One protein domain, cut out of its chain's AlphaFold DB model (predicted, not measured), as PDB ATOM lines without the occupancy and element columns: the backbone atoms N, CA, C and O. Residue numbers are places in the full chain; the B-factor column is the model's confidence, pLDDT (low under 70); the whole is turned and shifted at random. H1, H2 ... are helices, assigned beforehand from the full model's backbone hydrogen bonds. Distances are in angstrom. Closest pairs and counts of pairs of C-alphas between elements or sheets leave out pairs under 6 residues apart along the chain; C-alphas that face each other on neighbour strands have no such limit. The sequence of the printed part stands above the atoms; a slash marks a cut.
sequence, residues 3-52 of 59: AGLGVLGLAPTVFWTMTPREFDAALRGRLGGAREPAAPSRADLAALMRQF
ATOM      1  N   ALA A   3      24.158   6.792  51.069       53.41
ATOM      2  CA  ALA A   3      24.412   8.034  50.340       53.41
ATOM      3  C   ALA A   3      25.053   7.829  48.950       53.41
ATOM      4  O   ALA A   3      24.803   8.631  48.059       53.41
ATOM      5  N   GLY A   4      25.834   6.761  48.730       56.41
ATOM      6  CA  GLY A   4      26.501   6.509  47.439       56.41
ATOM      7  C   GLY A   4      25.646   5.738  46.430       56.41
ATOM      8  O   GLY A   4      25.543   6.114  45.268       56.41
ATOM      9  N   LEU A   5      24.983   4.678  46.895       59.28
ATOM     10  CA  LEU A   5      24.224   3.745  46.055       59.28
ATOM     11  C   LEU A   5      22.885   4.313  45.572       59.28
ATOM     12  O   LEU A   5      22.539   4.167  44.405       59.28
ATOM     13  N   GLY A   6      22.138   4.979  46.461       62.59
ATOM     14  CA  GLY A   6      20.792   5.469  46.150       62.59
ATOM     15  C   GLY A   6      20.770   6.767  45.342       62.59
ATOM     16  O   GLY A   6      19.886   6.961  44.515       62.59
ATOM     17  N   VAL A   7      21.748   7.655  45.556       64.75
ATOM     18  CA  VAL A   7      21.781   8.982  44.913       64.75
ATOM     19  C   VAL A   7      22.431   8.920  43.527       64.75
ATOM     20  O   VAL A   7      21.938   9.547  42.587       64.75
ATOM     21  N   LEU A   8      23.506   8.136  43.377       70.56
ATOM     22  CA  LEU A   8      24.219   7.989  42.103       70.56
ATOM     23  C   LEU A   8      23.707   6.822  41.244       70.56
ATOM     24  O   LEU A   8      23.990   6.799  40.052       70.56
ATOM     25  N   GLY A   9      22.963   5.867  41.817       73.00
ATOM     26  CA  GLY A   9      22.489   4.679  41.094       73.00
ATOM     27  C   GLY A   9      23.604   3.694  40.716       73.00
ATOM     28  O   GLY A   9      23.432   2.887  39.808       73.00
ATOM     29  N   LEU A  10      24.760   3.774  41.380       76.44
ATOM     30  CA  LEU A  10      25.914   2.916  41.110       76.44
ATOM     31  C   LEU A  10      25.774   1.569  41.817       76.44
ATOM     32  O   LEU A  10      25.206   1.490  42.903       76.44
ATOM     33  N   ALA A  11      26.347   0.511  41.240       80.12
ATOM     34  CA  ALA A  11      26.505  -0.757  41.943       80.12
ATOM     35  C   ALA A  11      27.510  -0.611  43.114       80.12
ATOM     36  O   ALA A  11      28.463   0.166  43.002       80.12
ATOM     37  N   PRO A  12      27.366  -1.373  44.219       78.19
ATOM     38  CA  PRO A  12      28.250  -1.259  45.388       78.19
ATOM     39  C   PRO A  12      29.721  -1.461  45.087       78.19
ATOM     40  O   PRO A  12      30.559  -0.737  45.613       78.19
ATOM     41  N   THR A  13      30.029  -2.413  44.216       82.75
ATOM     42  CA  THR A  13      31.398  -2.684  43.785       82.75
ATOM     43  C   THR A  13      32.002  -1.472  43.087       82.75
ATOM     44  O   THR A  13      33.076  -1.037  43.480       82.75
ATOM     45  N   VAL A  14      31.275  -0.868  42.142       83.69
ATOM     46  CA  VAL A  14      31.716   0.324  41.403       83.69
ATOM     47  C   VAL A  14      31.984   1.483  42.359       83.69
ATOM     48  O   VAL A  14      33.058   2.071  42.311       83.69
ATOM     49  N   PHE A  15      31.061   1.761  43.284       83.62
ATOM     50  CA  PHE A  15      31.216   2.844  44.258       83.62
ATOM     51  C   PHE A  15      32.471   2.686  45.131       83.62
ATOM     52  O   PHE A  15      33.202   3.652  45.329       83.62
ATOM     53  N   TRP A  16      32.743   1.477  45.631       83.12
ATOM     54  CA  TRP A  16      33.887   1.234  46.515       83.12
ATOM     55  C   TRP A  16      35.234   1.156  45.792       83.12
ATOM     56  O   TRP A  16      36.267   1.337  46.430       83.12
ATOM     57  N   THR A  17      35.240   0.906  44.482       89.88
ATOM     58  CA  THR A  17      36.469   0.904  43.672       89.88
ATOM     59  C   THR A  17      36.817   2.271  43.088       89.88
ATOM     60  O   THR A  17      37.921   2.442  42.579       89.88
ATOM     61  N   MET A  18      35.890   3.234  43.132       88.44
ATOM     62  CA  MET A  18      36.100   4.565  42.567       88.44
ATOM     63  C   MET A  18      37.095   5.385  43.384       88.44
ATOM     64  O   MET A  18      37.104   5.396  44.616       88.44
ATOM     65  N   THR A  19      37.898   6.156  42.669       90.25
ATOM     66  CA  THR A  19      38.777   7.163  43.250       90.25
ATOM     67  C   THR A  19      37.986   8.416  43.656       90.25
ATOM     68  O   THR A  19      36.943   8.720  43.070       90.25
ATOM     69  N   PRO A  20      38.499   9.232  44.596       85.62
ATOM     70  CA  PRO A  20      37.861  10.500  44.962       85.62
ATOM     71  C   PRO A  20      37.624  11.454  43.777       85.62
ATOM     72  O   PRO A  20      36.649  12.201  43.772       85.62
ATOM     73  N   ARG A  21      38.488  11.414  42.751       86.25
ATOM     74  CA  ARG A  21      38.346  12.231  41.530       86.25
ATOM     75  C   ARG A  21      37.174  11.772  40.667       86.25
ATOM     76  O   ARG A  21      36.446  12.599  40.130       86.25
ATOM     77  N   GLU A  22      36.987  10.463  40.541       87.69
ATOM     78  CA  GLU A  22      35.854   9.888  39.813       87.69
ATOM     79  C   GLU A  22      34.547  10.112  40.572       87.69
ATOM     80  O   GLU A  22      33.517  10.382  39.960       87.69
ATOM     81  N   PHE A  23      34.589  10.062  41.906       85.56
ATOM     82  CA  PHE A  23      33.437  10.391  42.734       85.56
ATOM     83  C   PHE A  23      33.001  11.854  42.549       85.56
ATOM     84  O   PHE A  23      31.817  12.107  42.334       85.56
ATOM     85  N   ASP A  24      33.941  12.808  42.534       83.94
ATOM     86  CA  ASP A  24      33.653  14.220  42.226       83.94
ATOM     87  C   ASP A  24      33.027  14.388  40.828       83.94
ATOM     88  O   ASP A  24      32.029  15.091  40.668       83.94
ATOM     89  N   ALA A  25      33.542  13.681  39.816       84.19
ATOM     90  CA  ALA A  25      32.975  13.701  38.468       84.19
ATOM     91  C   ALA A  25      31.542  13.132  38.419       84.19
ATOM     92  O   ALA A  25      30.655  13.742  37.815       84.19
ATOM     93  N   ALA A  26      31.292  12.004  39.092       84.06
ATOM     94  CA  ALA A  26      29.967  11.390  39.170       84.06
ATOM     95  C   ALA A  26      28.956  12.294  39.889       84.06
ATOM     96  O   ALA A  26      27.822  12.437  39.431       84.06
ATOM     97  N   LEU A  27      29.368  12.958  40.973       81.62
ATOM     98  CA  LEU A  27      28.537  13.942  41.665       81.62
ATOM     99  C   LEU A  27      28.207  15.136  40.766       81.62
ATOM    100  O   LEU A  27      27.045  15.528  40.690       81.62
ATOM    101  N   ARG A  28      29.187  15.688  40.041       79.69
ATOM    102  CA  ARG A  28      28.958  16.810  39.112       79.69
ATOM    103  C   ARG A  28      27.994  16.450  37.988       79.69
ATOM    104  O   ARG A  28      27.112  17.253  37.696       79.69
ATOM    105  N   GLY A  29      28.147  15.264  37.395       78.19
ATOM    106  CA  GLY A  29      27.265  14.778  36.332       78.19
ATOM    107  C   GLY A  29      25.848  14.477  36.821       78.19
ATOM    108  O   GLY A  29      24.881  14.761  36.124       78.19
ATOM    109  N   ARG A  30      25.697  13.942  38.040       77.19
ATOM    110  CA  ARG A  30      24.389  13.544  38.586       77.19
ATOM    111  C   ARG A  30      23.604  14.687  39.229       77.19
ATOM    112  O   ARG A  30      22.374  14.672  39.163       77.19
ATOM    113  N   LEU A  31      24.297  15.612  39.896       72.69
ATOM    114  CA  LEU A  31      23.711  16.715  40.669       72.69
ATOM    115  C   LEU A  31      23.752  18.062  39.925       72.69
ATOM    116  O   LEU A  31      23.325  19.067  40.483       72.69
ATOM    117  N   GLY A  32      24.231  18.096  38.674       63.66
ATOM    118  CA  GLY A  32      24.135  19.281  37.812       63.66
ATOM    119  C   GLY A  32      25.086  20.422  38.191       63.66
ATOM    120  O   GLY A  32      24.724  21.592  38.094       63.66
ATOM    121  N   GLY A  33      26.300  20.097  38.648       58.91
ATOM    122  CA  GLY A  33      27.308  21.094  39.042       58.91
ATOM    123  C   GLY A  33      28.072  21.714  37.868       58.91
ATOM    124  O   GLY A  33      28.605  22.818  37.980       58.91
ATOM    125  N   ALA A  34      28.117  21.032  36.722       58.34
ATOM    126  CA  ALA A  34      28.458  21.691  35.474       58.34
ATOM    127  C   ALA A  34      27.186  22.392  35.012       58.34
ATOM    128  O   ALA A  34      26.171  21.730  34.839       58.34
ATOM    129  N   ARG A  35      27.242  23.720  34.890       57.31
ATOM    130  CA  ARG A  35      26.226  24.572  34.268       57.31
ATOM    131  C   ARG A  35      25.746  23.883  32.989       57.31
ATOM    132  O   ARG A  35      26.405  24.023  31.963       57.31
ATOM    133  N   GLU A  36      24.675  23.092  33.084       60.31
ATOM    134  CA  GLU A  36      24.032  22.489  31.922       60.31
ATOM    135  C   GLU A  36      23.797  23.664  30.978       60.31
ATOM    136  O   GLU A  36      23.186  24.657  31.407       60.31
ATOM    137  N   PRO A  37      24.378  23.659  29.764       63.38
ATOM    138  CA  PRO A  37      24.033  24.684  28.804       63.38
ATOM    139  C   PRO A  37      22.513  24.642  28.706       63.38
ATOM    140  O   PRO A  37      21.938  23.575  28.491       63.38
ATOM    141  N   ALA A  38      21.872  25.779  28.995       73.94
ATOM    142  CA  ALA A  38      20.422  25.865  28.979       73.94
ATOM    143  C   ALA A  38      19.932  25.220  27.682       73.94
ATOM    144  O   ALA A  38      20.518  25.478  26.626       73.94
ATOM    145  N   ALA A  39      18.920  24.350  27.779       78.88
ATOM    146  CA  ALA A  39      18.380  23.684  26.604       78.88
ATOM    147  C   ALA A  39      18.154  24.741  25.504       78.88
ATOM    148  O   ALA A  39      17.601  25.805  25.813       78.88
ATOM    149  N   PRO A  40      18.629  24.501  24.267       81.50
ATOM    150  CA  PRO A  40      18.597  25.511  23.222       81.50
ATOM    151  C   PRO A  40      17.165  25.996  23.030       81.50
ATOM    152  O   PRO A  40      16.216  25.204  23.016       81.50
ATOM    153  N   SER A  41      16.994  27.307  22.881       88.25
ATOM    154  CA  SER A  41      15.684  27.841  22.548       88.25
ATOM    155  C   SER A  41      15.262  27.337  21.167       88.25
ATOM    156  O   SER A  41      16.076  26.916  20.338       88.25
ATOM    157  N   ARG A  42      13.968  27.437  20.863       88.56
ATOM    158  CA  ARG A  42      13.470  27.108  19.521       88.56
ATOM    159  C   ARG A  42      14.161  27.932  18.426       88.56
ATOM    160  O   ARG A  42      14.321  27.443  17.311       88.56
ATOM    161  N   ALA A  43      14.570  29.162  18.744       92.44
ATOM    162  CA  ALA A  43      15.297  30.029  17.825       92.44
ATOM    163  C   ALA A  43      16.730  29.530  17.576       92.44
ATOM    164  O   ALA A  43      17.165  29.518  16.424       92.44
ATOM    165  N   ASP A  44      17.415  29.059  18.622       91.19
ATOM    166  CA  ASP A  44      18.763  28.483  18.522       91.19
ATOM    167  C   ASP A  44      18.744  27.200  17.689       91.19
ATOM    168  O   ASP A  44      19.546  27.037  16.772       91.19
ATOM    169  N   LEU A  45      17.756  26.329  17.928       91.06
ATOM    170  CA  LEU A  45      17.565  25.121  17.125       91.06
ATOM    171  C   LEU A  45      17.298  25.458  15.651       91.06
ATOM    172  O   LEU A  45      17.916  24.881  14.760       91.06
ATOM    173  N   ALA A  46      16.433  26.438  15.372       92.06
ATOM    174  CA  ALA A  46      16.168  26.875  14.002       92.06
ATOM    175  C   ALA A  46      17.413  27.474  13.325       92.06
ATOM    176  O   ALA A  46      17.592  27.320  12.117       92.06
ATOM    177  N   ALA A  47      18.273  28.171  14.075       93.94
ATOM    178  CA  ALA A  47      19.545  28.675  13.564       93.94
ATOM    179  C   ALA A  47      20.526  27.543  13.237       93.94
ATOM    180  O   ALA A  47      21.229  27.639  12.232       93.94
ATOM    181  N   LEU A  48      20.553  26.476  14.038       92.06
ATOM    182  CA  LEU A  48      21.366  25.288  13.773       92.06
ATOM    183  C   LEU A  48      20.895  24.548  12.519       92.06
ATOM    184  O   LEU A  48      21.714  24.275  11.651       92.06
ATOM    185  N   MET A  49      19.589  24.325  12.354       92.31
ATOM    186  CA  MET A  49      19.038  23.657  11.161       92.31
ATOM    187  C   MET A  49      19.330  24.415   9.857       92.31
ATOM    188  O   MET A  49      19.489  23.805   8.805       92.31
ATOM    189  N   ARG A  50      19.411  25.754   9.905       91.19
ATOM    190  CA  ARG A  50      19.824  26.561   8.742       91.19
ATOM    191  C   ARG A  50      21.316  26.443   8.438       91.19
ATOM    192  O   ARG A  50      21.693  26.536   7.277       91.19
ATOM    193  N   GLN A  51      22.148  26.309   9.470       92.81
ATOM    194  CA  GLN A  51      23.600  26.173   9.324       92.81
ATOM    195  C   GLN A  51      24.003  24.764   8.875       92.81
ATOM    196  O   GLN A  51      24.960  24.620   8.121       92.81
ATOM    197  N   PHE A  52      23.259  23.749   9.310       89.38
ATOM    198  CA  PHE A  52      23.504  22.340   9.027       89.38
ATOM    199  C   PHE A  52      22.234  21.701   8.443       89.38
ATOM    200  O   PHE A  52      21.486  21.051   9.169       89.38
TER     201      PHE A  52
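What this domain is: This is residues 3 to 52 of the 59 residues of an uncharacterized protein of Hyphomicrobium sp. (UniProt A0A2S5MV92). What shape is this? H1, H2 and H3 gather loosely at one end of a rod, and H4 sits alone at the other. How large is it? The printed part has 50 residues, 32 of them in four named helices, H1 to H4 in order along the chain, with no named strand, and its class is all helix; it is extended, with a radius of gyration of the C-alphas of 17.0 A and spans of 48 by 18 by 16 A.

How they stand to each other: Which helices meet? H1, residues 5 to 8, only just touches H3, residues 20 to 31, with 3 pairs of C-alphas within 8 A, the closest Leu 8 and Arg 30 at 6.6 A. H2, residues 12 to 17, is close to H1 but not clearly touching. Is H4 apart? H4, residues 42 to 51, is apart from H1, H2 and H3. Are the backbones bonded? In H2, H3 and H4 every O i to N i+4 pair is within hydrogen-bond range; H1 is too short for one.

Where its parts are: Where does H1 begin? C-alpha 5 is at (24.224, 3.745, 46.055). Where does H4 end? C-alpha 51 is at (23.600, 26.173, 9.324); H3 spans 16.0 A and H4 14.4 A.

The domain as a whole: Is it cut? The printed part has no cut. Where is confidence low? The pLDDT is under 70 at residues 3 to 7 and 32 to 37.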